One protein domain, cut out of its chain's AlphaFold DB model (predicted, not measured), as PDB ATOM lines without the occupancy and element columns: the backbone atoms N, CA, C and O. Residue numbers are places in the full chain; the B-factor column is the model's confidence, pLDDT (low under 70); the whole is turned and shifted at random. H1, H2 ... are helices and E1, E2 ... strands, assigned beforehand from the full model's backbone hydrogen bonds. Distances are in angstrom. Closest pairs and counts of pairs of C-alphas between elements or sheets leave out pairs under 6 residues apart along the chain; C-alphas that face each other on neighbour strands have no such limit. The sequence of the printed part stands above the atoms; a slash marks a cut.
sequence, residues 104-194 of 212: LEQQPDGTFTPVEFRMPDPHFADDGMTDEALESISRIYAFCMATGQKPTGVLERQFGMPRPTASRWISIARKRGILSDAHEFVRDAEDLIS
ATOM      1  N   LEU A 104      55.629  86.125  28.869       89.94
ATOM      2  CA  LEU A 104      54.526  85.301  29.348       89.94
ATOM      3  C   LEU A 104      53.927  84.545  28.167       89.94
ATOM      4  O   LEU A 104      53.313  85.139  27.284       89.94
ATOM      5  N   GLU A 105      54.113  83.229  28.163       87.50
ATOM      6  CA  GLU A 105      53.555  82.341  27.150       87.50
ATOM      7  C   GLU A 105      52.297  81.662  27.690       87.50
ATOM      8  O   GLU A 105      52.320  81.061  28.772       87.50
ATOM      9  N   GLN A 106      51.204  81.751  26.931       83.06
ATOM     10  CA  GLN A 106      49.970  81.053  27.261       83.06
ATOM     11  C   GLN A 106      50.121  79.559  26.964       83.06
ATOM     12  O   GLN A 106      50.435  79.158  25.847       83.06
ATOM     13  N   GLN A 107      49.870  78.738  27.971       84.44
ATOM     14  CA  GLN A 107      49.892  77.286  27.879       84.44
ATOM     15  C   GLN A 107      48.541  76.746  27.374       84.44
ATOM     16  O   GLN A 107      47.525  77.446  27.454       84.44
ATOM     17  N   PRO A 108      48.473  75.487  26.894       84.81
ATOM     18  CA  PRO A 108      47.223  74.879  26.419       84.81
ATOM     19  C   PRO A 108      46.101  74.829  27.465       84.81
ATOM     20  O   PRO A 108      44.922  74.809  27.120       84.81
ATOM     21  N   ASP A 109      46.454  74.821  28.751       82.69
ATOM     22  CA  ASP A 109      45.508  74.875  29.866       82.69
ATOM     23  C   ASP A 109      45.057  76.311  30.211       82.69
ATOM     24  O   ASP A 109      44.320  76.522  31.178       82.69
ATOM     25  N   GLY A 110      45.462  77.306  29.422       76.88
ATOM     26  CA  GLY A 110      45.121  78.713  29.601       76.88
ATOM     27  C   GLY A 110      45.916  79.431  30.692       76.88
ATOM     28  O   GLY A 110      45.661  80.614  30.911       76.88
ATOM     29  N   THR A 111      46.853  78.760  31.369       78.19
ATOM     30  CA  THR A 111      47.779  79.410  32.309       78.19
ATOM     31  C   THR A 111      48.863  80.176  31.556       78.19
ATOM     32  O   THR A 111      49.145  79.891  30.394       78.19
ATOM     33  N   PHE A 112      49.487  81.161  32.205       81.69
ATOM     34  CA  PHE A 112      50.626  81.880  31.637       81.69
ATOM     35  C   PHE A 112      51.904  81.482  32.361       81.69
ATOM     36  O   PHE A 112      51.996  81.577  33.583       81.69
ATOM     37  N   THR A 113      52.912  81.065  31.601       85.12
ATOM     38  CA  THR A 113      54.211  80.671  32.151       85.12
ATOM     39  C   THR A 113      55.293  81.657  31.715       85.12
ATOM     40  O   THR A 113      55.416  81.939  30.522       85.12
ATOM     41  N   PRO A 114      56.109  82.182  32.652       88.12
ATOM     42  CA  PRO A 114      57.274  82.984  32.304       88.12
ATOM     43  C   PRO A 114      58.345  82.148  31.591       88.12
ATOM     44  O   PRO A 114      58.986  81.292  32.206       88.12
ATOM     45  N   VAL A 115      58.601  82.452  30.324       89.94
ATOM     46  CA  VAL A 115      59.631  81.832  29.482       89.94
ATOM     47  C   VAL A 115      60.733  82.830  29.123       89.94
ATOM     48  O   VAL A 115      60.599  84.046  29.279       89.94
ATOM     49  N   GLU A 116      61.880  82.322  28.678       90.44
ATOM     50  CA  GLU A 116      62.941  83.174  28.141       90.44
ATOM     51  C   GLU A 116      62.436  83.904  26.890       90.44
ATOM     52  O   GLU A 116      61.929  83.272  25.964       90.44
ATOM     53  N   PHE A 117      62.606  85.229  26.843       90.62
ATOM     54  CA  PHE A 117      62.273  85.986  25.643       90.62
ATOM     55  C   PHE A 117      63.197  85.584  24.491       90.62
ATOM     56  O   PHE A 117      64.424  85.696  24.587       90.62
ATOM     57  N   ARG A 118      62.595  85.201  23.368       90.69
ATOM     58  CA  ARG A 118      63.300  84.920  22.117       90.69
ATOM     59  C   ARG A 118      62.838  85.894  21.053       90.69
ATOM     60  O   ARG A 118      61.644  86.154  20.921       90.69
ATOM     61  N   MET A 119      63.797  86.414  20.287       90.75
ATOM     62  CA  MET A 119      63.458  87.230  19.125       90.75
ATOM     63  C   MET A 119      62.550  86.422  18.185       90.75
ATOM     64  O   MET A 119      62.794  85.223  18.016       90.75
ATOM     65  N   PRO A 120      61.513  87.049  17.599       92.25
ATOM     66  CA  PRO A 120      60.703  86.416  16.566       92.25
ATOM     67  C   PRO A 120      61.536  85.985  15.356       92.25
ATOM     68  O   PRO A 120      62.694  86.385  15.211       92.25
ATOM     69  N   ASP A 121      60.910  85.207  14.473       92.56
ATOM     70  CA  ASP A 121      61.491  84.839  13.182       92.56
ATOM     71  C   ASP A 121      61.970  86.101  12.429       92.56
ATOM     72  O   ASP A 121      61.199  87.059  12.325       92.56
ATOM     73  N   PRO A 122      63.212  86.149  11.911       92.00
ATOM     74  CA  PRO A 122      63.705  87.277  11.116       92.00
ATOM     75  C   PRO A 122      62.814  87.655   9.921       92.00
ATOM     76  O   PRO A 122      62.812  88.817   9.519       92.00
ATOM     77  N   HIS A 123      62.045  86.700   9.398       93.62
ATOM     78  CA  HIS A 123      61.155  86.815   8.245       93.62
ATOM     79  C   HIS A 123      59.691  87.080   8.619       93.62
ATOM     80  O   HIS A 123      58.819  87.036   7.754       93.62
ATOM     81  N   PHE A 124      59.380  87.402   9.886       95.62
ATOM     82  CA  PHE A 124      57.993  87.608  10.343       95.62
ATOM     83  C   PHE A 124      57.207  88.666   9.543       95.62
ATOM     84  O   PHE A 124      55.984  88.730   9.642       95.62
ATOM     85  N   ALA A 125      57.905  89.546   8.818       94.06
ATOM     86  CA  ALA A 125      57.327  90.657   8.073       94.06
ATOM     87  C   ALA A 125      57.187  90.393   6.560       94.06
ATOM     88  O   ALA A 125      56.663  91.268   5.864       94.06
ATOM     89  N   ASP A 126      57.641  89.241   6.053       93.94
ATOM     90  CA  ASP A 126      57.727  88.958   4.610       93.94
ATOM     91  C   ASP A 126      56.340  88.911   3.944       93.94
ATOM     92  O   ASP A 126      56.161  89.433   2.843       93.94
ATOM     93  N   ASP A 127      55.327  88.419   4.664       93.69
ATOM     94  CA  ASP A 127      53.924  88.387   4.217       93.69
ATOM     95  C   ASP A 127      53.165  89.706   4.480       93.69
ATOM     96  O   ASP A 127      51.954  89.823   4.268       93.69
ATOM     97  N   GLY A 128      53.870  90.744   4.935       93.88
ATOM     98  CA  GLY A 128      53.297  92.043   5.255       93.88
ATOM     99  C   GLY A 128      52.617  92.095   6.626       93.88
ATOM    100  O   GLY A 128      52.980  91.398   7.567       93.88
ATOM    101  N   MET A 129      51.662  93.018   6.779       95.94
ATOM    102  CA  MET A 129      51.080  93.381   8.079       95.94
ATOM    103  C   MET A 129      49.935  92.436   8.490       95.94
ATOM    104  O   MET A 129      48.786  92.872   8.624       95.94
ATOM    105  N   THR A 130      50.244  91.151   8.653       97.25
ATOM    106  CA  THR A 130      49.321  90.145   9.205       97.25
ATOM    107  C   THR A 130      49.167  90.307  10.721       97.25
ATOM    108  O   THR A 130      49.917  91.058  11.354       97.25
ATOM    109  N   ASP A 131      48.195  89.626  11.329       96.12
ATOM    110  CA  ASP A 131      48.022  89.678  12.786       96.12
ATOM    111  C   ASP A 131      49.190  88.990  13.513       96.12
ATOM    112  O   ASP A 131      49.658  89.507  14.525       96.12
ATOM    113  N   GLU A 132      49.760  87.920  12.950       95.94
ATOM    114  CA  GLU A 132      50.975  87.264  13.456       95.94
ATOM    115  C   GLU A 132      52.195  88.195  13.393       95.94
ATOM    116  O   GLU A 132      53.039  88.223  14.298       95.94
ATOM    117  N   ALA A 133      52.283  89.005  12.337       97.25
ATOM    118  CA  ALA A 133      53.357  89.970  12.180       97.25
ATOM    119  C   ALA A 133      53.205  91.153  13.157       97.25
ATOM    120  O   ALA A 133      54.187  91.643  13.728       97.25
ATOM    121  N   LEU A 134      51.964  91.587  13.408       97.88
ATOM    122  CA  LEU A 134      51.635  92.588  14.427       97.88
ATOM    123  C   LEU A 134      51.824  92.060  15.857       97.88
ATOM    124  O   LEU A 134      52.176  92.822  16.759       97.88
ATOM    125  N   GLU A 135      51.634  90.768  16.081       96.31
ATOM    126  CA  GLU A 135      51.970  90.111  17.338       96.31
ATOM    127  C   GLU A 135      53.491  90.119  17.551       96.31
ATOM    128  O   GLU A 135      53.988  90.622  18.561       96.31
ATOM    129  N   SER A 136      54.257  89.698  16.541       96.88
ATOM    130  CA  SER A 136      55.726  89.691  16.574       96.88
ATOM    131  C   SER A 136      56.320  91.082  16.817       96.88
ATOM    132  O   SER A 136      57.189  91.248  17.678       96.88
ATOM    133  N   ILE A 137      55.817  92.121  16.137       97.50
ATOM    134  CA  ILE A 137      56.287  93.495  16.370       97.50
ATOM    135  C   ILE A 137      55.914  94.005  17.771       97.50
ATOM    136  O   ILE A 137      56.674  94.775  18.362       97.50
ATOM    137  N   SER A 138      54.783  93.559  18.331       97.44
ATOM    138  CA  SER A 138      54.353  93.910  19.691       97.44
ATOM    139  C   SER A 138      55.260  93.282  20.745       97.44
ATOM    140  O   SER A 138      55.663  93.971  21.684       97.44
ATOM    141  N   ARG A 139      55.654  92.016  20.557       96.25
ATOM    142  CA  ARG A 139      56.647  91.321  21.395       96.25
ATOM    143  C   ARG A 139      57.990  92.053  21.388       96.25
ATOM    144  O   ARG A 139      58.536  92.361  22.451       96.25
ATOM    145  N   ILE A 140      58.484  92.424  20.201       96.81
ATOM    146  CA  ILE A 140      59.729  93.199  20.048       96.81
ATOM    147  C   ILE A 140      59.612  94.560  20.742       96.81
ATOM    148  O   ILE A 140      60.518  94.949  21.482       96.81
ATOM    149  N   TYR A 141      58.508  95.283  20.531       97.75
ATOM    150  CA  TYR A 141      58.271  96.579  21.164       97.75
ATOM    151  C   TYR A 141      58.293  96.472  22.690       97.75
ATOM    152  O   TYR A 141      59.037  97.216  23.330       97.75
ATOM    153  N   ALA A 142      57.525  95.540  23.259       96.88
ATOM    154  CA  ALA A 142      57.427  95.349  24.701       96.88
ATOM    155  C   ALA A 142      58.807  95.078  25.308       96.88
ATOM    156  O   ALA A 142      59.212  95.750  26.256       96.88
ATOM    157  N   PHE A 143      59.567  94.150  24.717       95.50
ATOM    158  CA  PHE A 143      60.902  93.813  25.204       95.50
ATOM    159  C   PHE A 143      61.870  94.997  25.105       95.50
ATOM    160  O   PHE A 143      62.591  95.297  26.060       95.50
ATOM    161  N   CYS A 144      61.863  95.714  23.978       95.62
ATOM    162  CA  CYS A 144      62.707  96.892  23.788       95.62
ATOM    163  C   CYS A 144      62.396  97.972  24.824       95.62
ATOM    164  O   CYS A 144      63.304  98.491  25.469       95.62
ATOM    165  N   MET A 145      61.119  98.290  25.019       96.69
ATOM    166  CA  MET A 145      60.708  99.328  25.955       96.69
ATOM    167  C   MET A 145      61.008  98.930  27.411       96.69
ATOM    168  O   MET A 145      61.577  99.737  28.148       96.69
ATOM    169  N   ALA A 146      60.764  97.666  27.783       95.88
ATOM    170  CA  ALA A 146      61.100  97.127  29.103       95.88
ATOM    171  C   ALA A 146      62.603  97.198  29.411       95.88
ATOM    172  O   ALA A 146      62.994  97.464  30.545       95.88
ATOM    173  N   THR A 147      63.454  96.985  28.406       93.44
ATOM    174  CA  THR A 147      64.922  96.971  28.551       93.44
ATOM    175  C   THR A 147      65.584  98.313  28.223       93.44
ATOM    176  O   THR A 147      66.793  98.472  28.389       93.44
ATOM    177  N   GLY A 148      64.809  99.320  27.808       91.50
ATOM    178  CA  GLY A 148      65.307 100.657  27.488       91.50
ATOM    179  C   GLY A 148      65.929 100.818  26.099       91.50
ATOM    180  O   GLY A 148      66.584 101.831  25.843       91.50
ATOM    181  N   GLN A 149      65.735  99.850  25.205       92.44
ATOM    182  CA  GLN A 149      66.100  99.946  23.796       92.44
ATOM    183  C   GLN A 149      65.034 100.717  22.997       92.44
ATOM    184  O   GLN A 149      63.880 100.831  23.399       92.44
ATOM    185  N   LYS A 150      65.414 101.241  21.825       94.81
ATOM    186  CA  LYS A 150      64.478 101.897  20.895       94.81
ATOM    187  C   LYS A 150      63.900 100.859  19.919       94.81
ATOM    188  O   LYS A 150      64.669 100.396  19.073       94.81
ATOM    189  N   PRO A 151      62.585 100.549  19.947       96.50
ATOM    190  CA  PRO A 151      61.994  99.499  19.109       96.50
ATOM    191  C   PRO A 151      62.275  99.674  17.614       96.50
ATOM    192  O   PRO A 151      62.765  98.764  16.956       96.50
ATOM    193  N   THR A 152      62.053 100.877  17.078       97.31
ATOM    194  CA  THR A 152      62.260 101.174  15.650       97.31
ATOM    195  C   THR A 152      63.718 101.029  15.218       97.31
ATOM    196  O   THR A 152      63.982 100.611  14.097       97.31
ATOM    197  N   GLY A 153      64.672 101.324  16.106       96.25
ATOM    198  CA  GLY A 153      66.098 101.126  15.844       96.25
ATOM    199  C   GLY A 153      66.551  99.668  15.975       96.25
ATOM    200  O   GLY A 153      67.583  99.301  15.419       96.25
ATOM    201  N   VAL A 154      65.821  98.829  16.717       95.12
ATOM    202  CA  VAL A 154      66.046  97.374  16.740       95.12
ATOM    203  C   VAL A 154      65.479  96.747  15.471       95.12
ATOM    204  O   VAL A 154      66.206  96.036  14.786       95.12
ATOM    205  N   LEU A 155      64.240  97.089  15.110       96.94
ATOM    206  CA  LEU A 155      63.565  96.611  13.899       96.94
ATOM    207  C   LEU A 155      64.345  96.943  12.622       96.94
ATOM    208  O   LEU A 155      64.557  96.072  11.786       96.94
ATOM    209  N   GLU A 156      64.856  98.167  12.505       96.88
ATOM    210  CA  GLU A 156      65.687  98.575  11.368       96.88
ATOM    211  C   GLU A 156      66.992  97.773  11.283       96.88
ATOM    212  O   GLU A 156      67.340  97.263  10.223       96.88
ATOM    213  N   ARG A 157      67.720  97.638  12.398       95.25
ATOM    214  CA  ARG A 157      69.049  97.006  12.395       95.25
ATOM    215  C   ARG A 157      69.010  95.484  12.298       95.25
ATOM    216  O   ARG A 157      69.954  94.914  11.768       95.25
ATOM    217  N   GLN A 158      67.998  94.839  12.876       94.62
ATOM    218  CA  GLN A 158      67.931  93.375  12.972       94.62
ATOM    219  C   GLN A 158      67.010  92.744  11.930       94.62
ATOM    220  O   GLN A 158      67.271  91.622  11.519       94.62
ATOM    221  N   PHE A 159      65.976  93.461  11.489       94.75
ATOM    222  CA  PHE A 159      64.949  92.934  10.583       94.75
ATOM    223  C   PHE A 159      64.871  93.720   9.266       94.75
ATOM    224  O   PHE A 159      63.992  93.479   8.451       94.75
ATOM    225  N   GLY A 160      65.741  94.721   9.064       94.88
ATOM    226  CA  GLY A 160      65.743  95.550   7.855       94.88
ATOM    227  C   GLY A 160      64.486  96.410   7.675       94.88
ATOM    228  O   GLY A 160      64.312  97.026   6.626       94.88
ATOM    229  N   MET A 161      63.605  96.480   8.679       96.75
ATOM    230  CA  MET A 161      62.331  97.185   8.572       96.75
ATOM    231  C   MET A 161      62.550  98.703   8.684       96.75
ATOM    232  O   MET A 161      62.971  99.179   9.743       96.75
ATOM    233  N   PRO A 162      62.213  99.506   7.653       97.06
ATOM    234  CA  PRO A 162      62.384 100.954   7.717       97.06
ATOM    235  C   PRO A 162      61.619 101.565   8.896       97.06
ATOM    236  O   PRO A 162      60.469 101.203   9.159       97.06
ATOM    237  N   ARG A 163      62.213 102.552   9.583       97.69
ATOM    238  CA  ARG A 163      61.592 103.187  10.764       97.69
ATOM    239  C   ARG A 163      60.160 103.693  10.537       97.69
ATOM    240  O   ARG A 163      59.344 103.487  11.434       97.69
ATOM    241  N   PRO A 164      59.808 104.329   9.396       97.94
ATOM    242  CA  PRO A 164      58.425 104.743   9.146       97.94
ATOM    243  C   PRO A 164      57.456 103.555   9.099       97.94
ATOM    244  O   PRO A 164      56.355 103.637   9.644       97.94
ATOM    245  N   THR A 165      57.886 102.436   8.507       97.62
ATOM    246  CA  THR A 165      57.126 101.182   8.452       97.62
ATOM    247  C   THR A 165      56.929 100.615   9.853       97.62
ATOM    248  O   THR A 165      55.789 100.397  10.257       97.62
ATOM    249  N   ALA A 166      58.006 100.490  10.634       97.88
ATOM    250  CA  ALA A 166      57.951 100.019  12.017       97.88
ATOM    251  C   ALA A 166      57.000 100.863  12.881       97.88
ATOM    252  O   ALA A 166      56.113 100.328  13.544       97.88
ATOM    253  N   SER A 167      57.125 102.194  12.831       98.19
ATOM    254  CA  SER A 167      56.242 103.112  13.563       98.19
ATOM    255  C   SER A 167      54.774 102.943  13.172       98.19
ATOM    256  O   SER A 167      53.899 102.931  14.041       98.19
ATOM    257  N   ARG A 168      54.490 102.781  11.871       98.50
ATOM    258  CA  ARG A 168      53.130 102.534  11.377       98.50
ATOM    259  C   ARG A 168      52.577 101.219  11.920       98.50
ATOM    260  O   ARG A 168      51.453 101.207  12.409       98.50
ATOM    261  N   TRP A 169      53.346 100.136  11.863       98.50
ATOM    262  CA  TRP A 169      52.914  98.819  12.339       98.50
ATOM    263  C   TRP A 169      52.669  98.813  13.851       98.50
ATOM    264  O   TRP A 169      51.616  98.359  14.285       98.50
ATOM    265  N   ILE A 170      53.555  99.426  14.644       98.38
ATOM    266  CA  ILE A 170      53.367  99.606  16.096       98.38
ATOM    267  C   ILE A 170      52.077 100.387  16.388       98.38
ATOM    268  O   ILE A 170      51.308 100.028  17.280       98.38
ATOM    269  N   SER A 171      51.808 101.457  15.631       98.31
ATOM    270  CA  SER A 171      50.575 102.236  15.780       98.31
ATOM    271  C   SER A 171      49.326 101.404  15.473       98.31
ATOM    272  O   SER A 171      48.349 101.476  16.221       98.31
ATOM    273  N   ILE A 172      49.366 100.582  14.419       98.38
ATOM    274  CA  ILE A 172      48.264  99.681  14.068       98.38
ATOM    275  C   ILE A 172      48.079  98.587  15.123       98.38
ATOM    276  O   ILE A 172      46.945  98.375  15.545       98.38
ATOM    277  N   ALA A 173      49.152  97.958  15.610       98.06
ATOM    278  CA  ALA A 173      49.087  96.968  16.686       98.06
ATOM    279  C   ALA A 173      48.422  97.548  17.943       98.06
ATOM    280  O   ALA A 173      47.529  96.923  18.515       98.06
ATOM    281  N   ARG A 174      48.778  98.783  18.325       97.44
ATOM    282  CA  ARG A 174      48.135  99.490  19.443       97.44
ATOM    283  C   ARG A 174      46.657  99.760  19.168       97.44
ATOM    284  O   ARG A 174      45.811  99.492  20.013       97.44
ATOM    285  N   LYS A 175      46.325 100.257  17.972       97.50
ATOM    286  CA  LYS A 175      44.936 100.541  17.578       97.50
ATOM    287  C   LYS A 175      44.060  99.281  17.579       97.50
ATOM    288  O   LYS A 175      42.878  99.378  17.886       97.50
ATOM    289  N   ARG A 176      44.630  98.123  17.236       96.44
ATOM    290  CA  ARG A 176      43.951  96.816  17.253       96.44
ATOM    291  C   ARG A 176      43.897  96.171  18.643       96.44
ATOM    292  O   ARG A 176      43.318  95.103  18.774       96.44
ATOM    293  N   GLY A 177      44.498  96.784  19.664       94.62
ATOM    294  CA  GLY A 177      44.579  96.209  21.009       94.62
ATOM    295  C   GLY A 177      45.557  95.036  21.138       94.62
ATOM    296  O   GLY A 177      45.642  94.450  22.210       94.62
ATOM    297  N   ILE A 178      46.322  94.724  20.085       95.62
ATOM    298  CA  ILE A 178      47.389  93.713  20.117       95.62
ATOM    299  C   ILE A 178      48.524  94.220  21.015       95.62
ATOM    300  O   ILE A 178      49.040  93.494  21.860       95.62
ATOM    301  N   LEU A 179      48.885  95.500  20.894       95.12
ATOM    302  CA  LEU A 179      49.863  96.139  21.769       95.12
ATOM    303  C   LEU A 179      49.172  96.987  22.841       95.12
ATOM    304  O   LEU A 179      48.380  97.874  22.524       95.12
ATOM    305  N   SER A 180      49.562  96.780  24.097       95.00
ATOM    306  CA  SER A 180      49.173  97.612  25.233       95.00
ATOM    307  C   SER A 180      50.411  98.194  25.911       95.00
ATOM    308  O   SER A 180      51.437  97.528  26.013       95.00
ATOM    309  N   ASP A 181      50.309  99.431  26.397       93.50
ATOM    310  CA  ASP A 181      51.328 100.087  27.229       93.50
ATOM    311  C   ASP A 181      50.970  99.990  28.734       93.50
ATOM    312  O   ASP A 181      51.463 100.756  29.555       93.50
ATOM    313  N   ALA A 182      50.063  99.079  29.114       93.25
ATOM    314  CA  ALA A 182      49.663  98.877  30.507       93.25
ATOM    315  C   ALA A 182      50.731  98.113  31.308       93.25
ATOM    316  O   ALA A 182      51.322  97.149  30.811       93.25
ATOM    317  N   HIS A 183      50.930  98.521  32.563       93.44
ATOM    318  CA  HIS A 183      51.867  97.909  33.505       93.44
ATOM    319  C   HIS A 183      51.212  97.766  34.876       93.44
ATOM    320  O   HIS A 183      50.591  98.714  35.352       93.44
ATOM    321  N   GLU A 184      51.395  96.617  35.514       90.88
ATOM    322  CA  GLU A 184      50.781  96.289  36.798       90.88
ATOM    323  C   GLU A 184      51.803  95.627  37.725       90.88
ATOM    324  O   GLU A 184      52.624  94.822  37.281       90.88
ATOM    325  N   PHE A 185      51.773  95.984  39.009       87.88
ATOM    326  CA  PHE A 185      52.573  95.325  40.036       87.88
ATOM    327  C   PHE A 185      51.779  94.179  40.658       87.88
ATOM    328  O   PHE A 185      50.654  94.377  41.111       87.88
ATOM    329  N   VAL A 186      52.398  93.007  40.744       85.19
ATOM    330  CA  VAL A 186      51.809  91.786  41.292       85.19
ATOM    331  C   VAL A 186      52.579  91.400  42.548       85.19
ATOM    332  O   VAL A 186      53.801  91.247  42.511       85.19
ATOM    333  N   ARG A 187      51.864  91.256  43.668       75.62
ATOM    334  CA  ARG A 187      52.449  90.919  44.977       75.62
ATOM    335  C   ARG A 187      52.715  89.421  45.137       75.62
ATOM    336  O   ARG A 187      53.757  89.062  45.674       75.62
ATOM    337  N   ASP A 188      51.826  88.582  44.605       70.19
ATOM    338  CA  ASP A 188      51.895  87.127  44.721       70.19
ATOM    339  C   ASP A 188      51.893  86.474  43.333       70.19
ATOM    340  O   ASP A 188      50.866  86.410  42.669       70.19
ATOM    341  N   ALA A 189      53.033  85.955  42.873       59.72
ATOM    342  CA  ALA A 189      53.157  85.230  41.603       59.72
ATOM    343  C   ALA A 189      52.274  83.975  41.484       59.72
ATOM    344  O   ALA A 189      52.106  83.480  40.374       59.72
ATOM    345  N   GLU A 190      51.686  83.459  42.568       58.88
ATOM    346  CA  GLU A 190      50.630  82.440  42.456       58.88
ATOM    347  C   GLU A 190      49.401  82.984  41.702       58.88
ATOM    348  O   GLU A 190      48.730  82.236  40.990       58.88
ATOM    349  N   ASP A 191      49.174  84.303  41.729       56.91
ATOM    350  CA  ASP A 191      48.144  84.969  40.930       56.91
ATOM    351  C   ASP A 191      48.434  84.924  39.420       56.91
ATOM    352  O   ASP A 191      47.489  84.973  38.635       56.91
ATOM    353  N   LEU A 192      49.697  84.756  38.987       54.81
ATOM    354  CA  LEU A 192      50.026  84.528  37.564       54.81
ATOM    355  C   LEU A 192      49.533  83.163  37.064       54.81
ATOM    356  O   LEU A 192      49.338  82.986  35.863       54.81
ATOM    357  N   ILE A 193      49.361  82.199  37.972       51.44
ATOM    358  CA  ILE A 193      48.967  80.817  37.667       51.44
ATOM    359  C   ILE A 193      47.436  80.664  37.743       51.44
ATOM    360  O   ILE A 193      46.861  79.758  37.137       51.44
ATOM    361  N   SER A 194      46.744  81.572  38.441       47.56
ATOM    362  CA  SER A 194      45.294  81.522  38.629       47.56
ATOM    363  C   SER A 194      44.520  82.133  37.453       47.56
ATOM    364  O   SER A 194      44.653  83.313  37.130       47.56
TER     365      SER A 194
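This is residues 104 to 194 of the 212 residues of an uncharacterized protein of Rhodococcus erythropolis (UniProt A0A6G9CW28). Three helices, H1, H2 and H3, pack crosswise into a small head at one end, and at the other end lie a small hairpin, E1 and E2, and a tail with E3 and H4. Residues 182 to 191 of the tail stick out, while the long link 116 to 130 runs from the hairpin past the head and back into H1. The printed part has 91 residues with elements in the order E1, E2, H1, H2, H3, E3, H4, a two-stranded antiparallel sheet E1 - E2, and a mixed class of helices and strands. It is only just compact, close to loose, with a radius of gyration of the C-alphas of 14.2 A and spans of 41 by 27 by 25 A.

E1, residues 104 to 106, begins at C-alpha 104 (54.526, 85.301, 29.348), and E2 is residues 112 to 115. H1, residues 131 to 147, is 24.2 A long and begins at C-alpha 131 (48.022, 89.678, 12.786). H2 is residues 151 to 159, 11.2 A, and H3 residues 163 to 175, 18.2 A. E3 is residues 183 to 186, and H4, residues 189 to 192, ends at C-alpha 192 (50.026, 84.528, 37.564).

The helix packing is mostly crossed. H1 touches H3 with residues 134 to 141 alone, about perpendicular at 78 degrees; the closest C-alphas, of Leu 134 and Ala 173, are 5.5 A apart. H1 touches H2 at a steep tilt of 63 degrees, opposite ways, closest at the C-alphas of Tyr 141 and Pro 151, 5.2 A. H2 touches H3 at a steep tilt of 60 degrees, opposite ways, closest at the C-alphas of Thr 152 and Arg 163, 5.3 A. E1 and E2 form a hairpin, with N 105 and O 113 within hydrogen-bond range at 3.0 A. E3 pairs with no named strand and is apart from H1. The closest C-alphas of E2 and H4, those of Phe 112 and Leu 192, are 6.5 A apart. In H1, H2 and H3 every O i to N i+4 pair is within hydrogen-bond range; H4 is too short for such a pair.

The C-alphas farthest apart, of Pro 162 and Glu 190, are 41.1 A apart. The printed part has no cut, and its long link is E2 to H1. Mean pLDDT of the printed part is 90.7, and residues 189 to 194 are under 70.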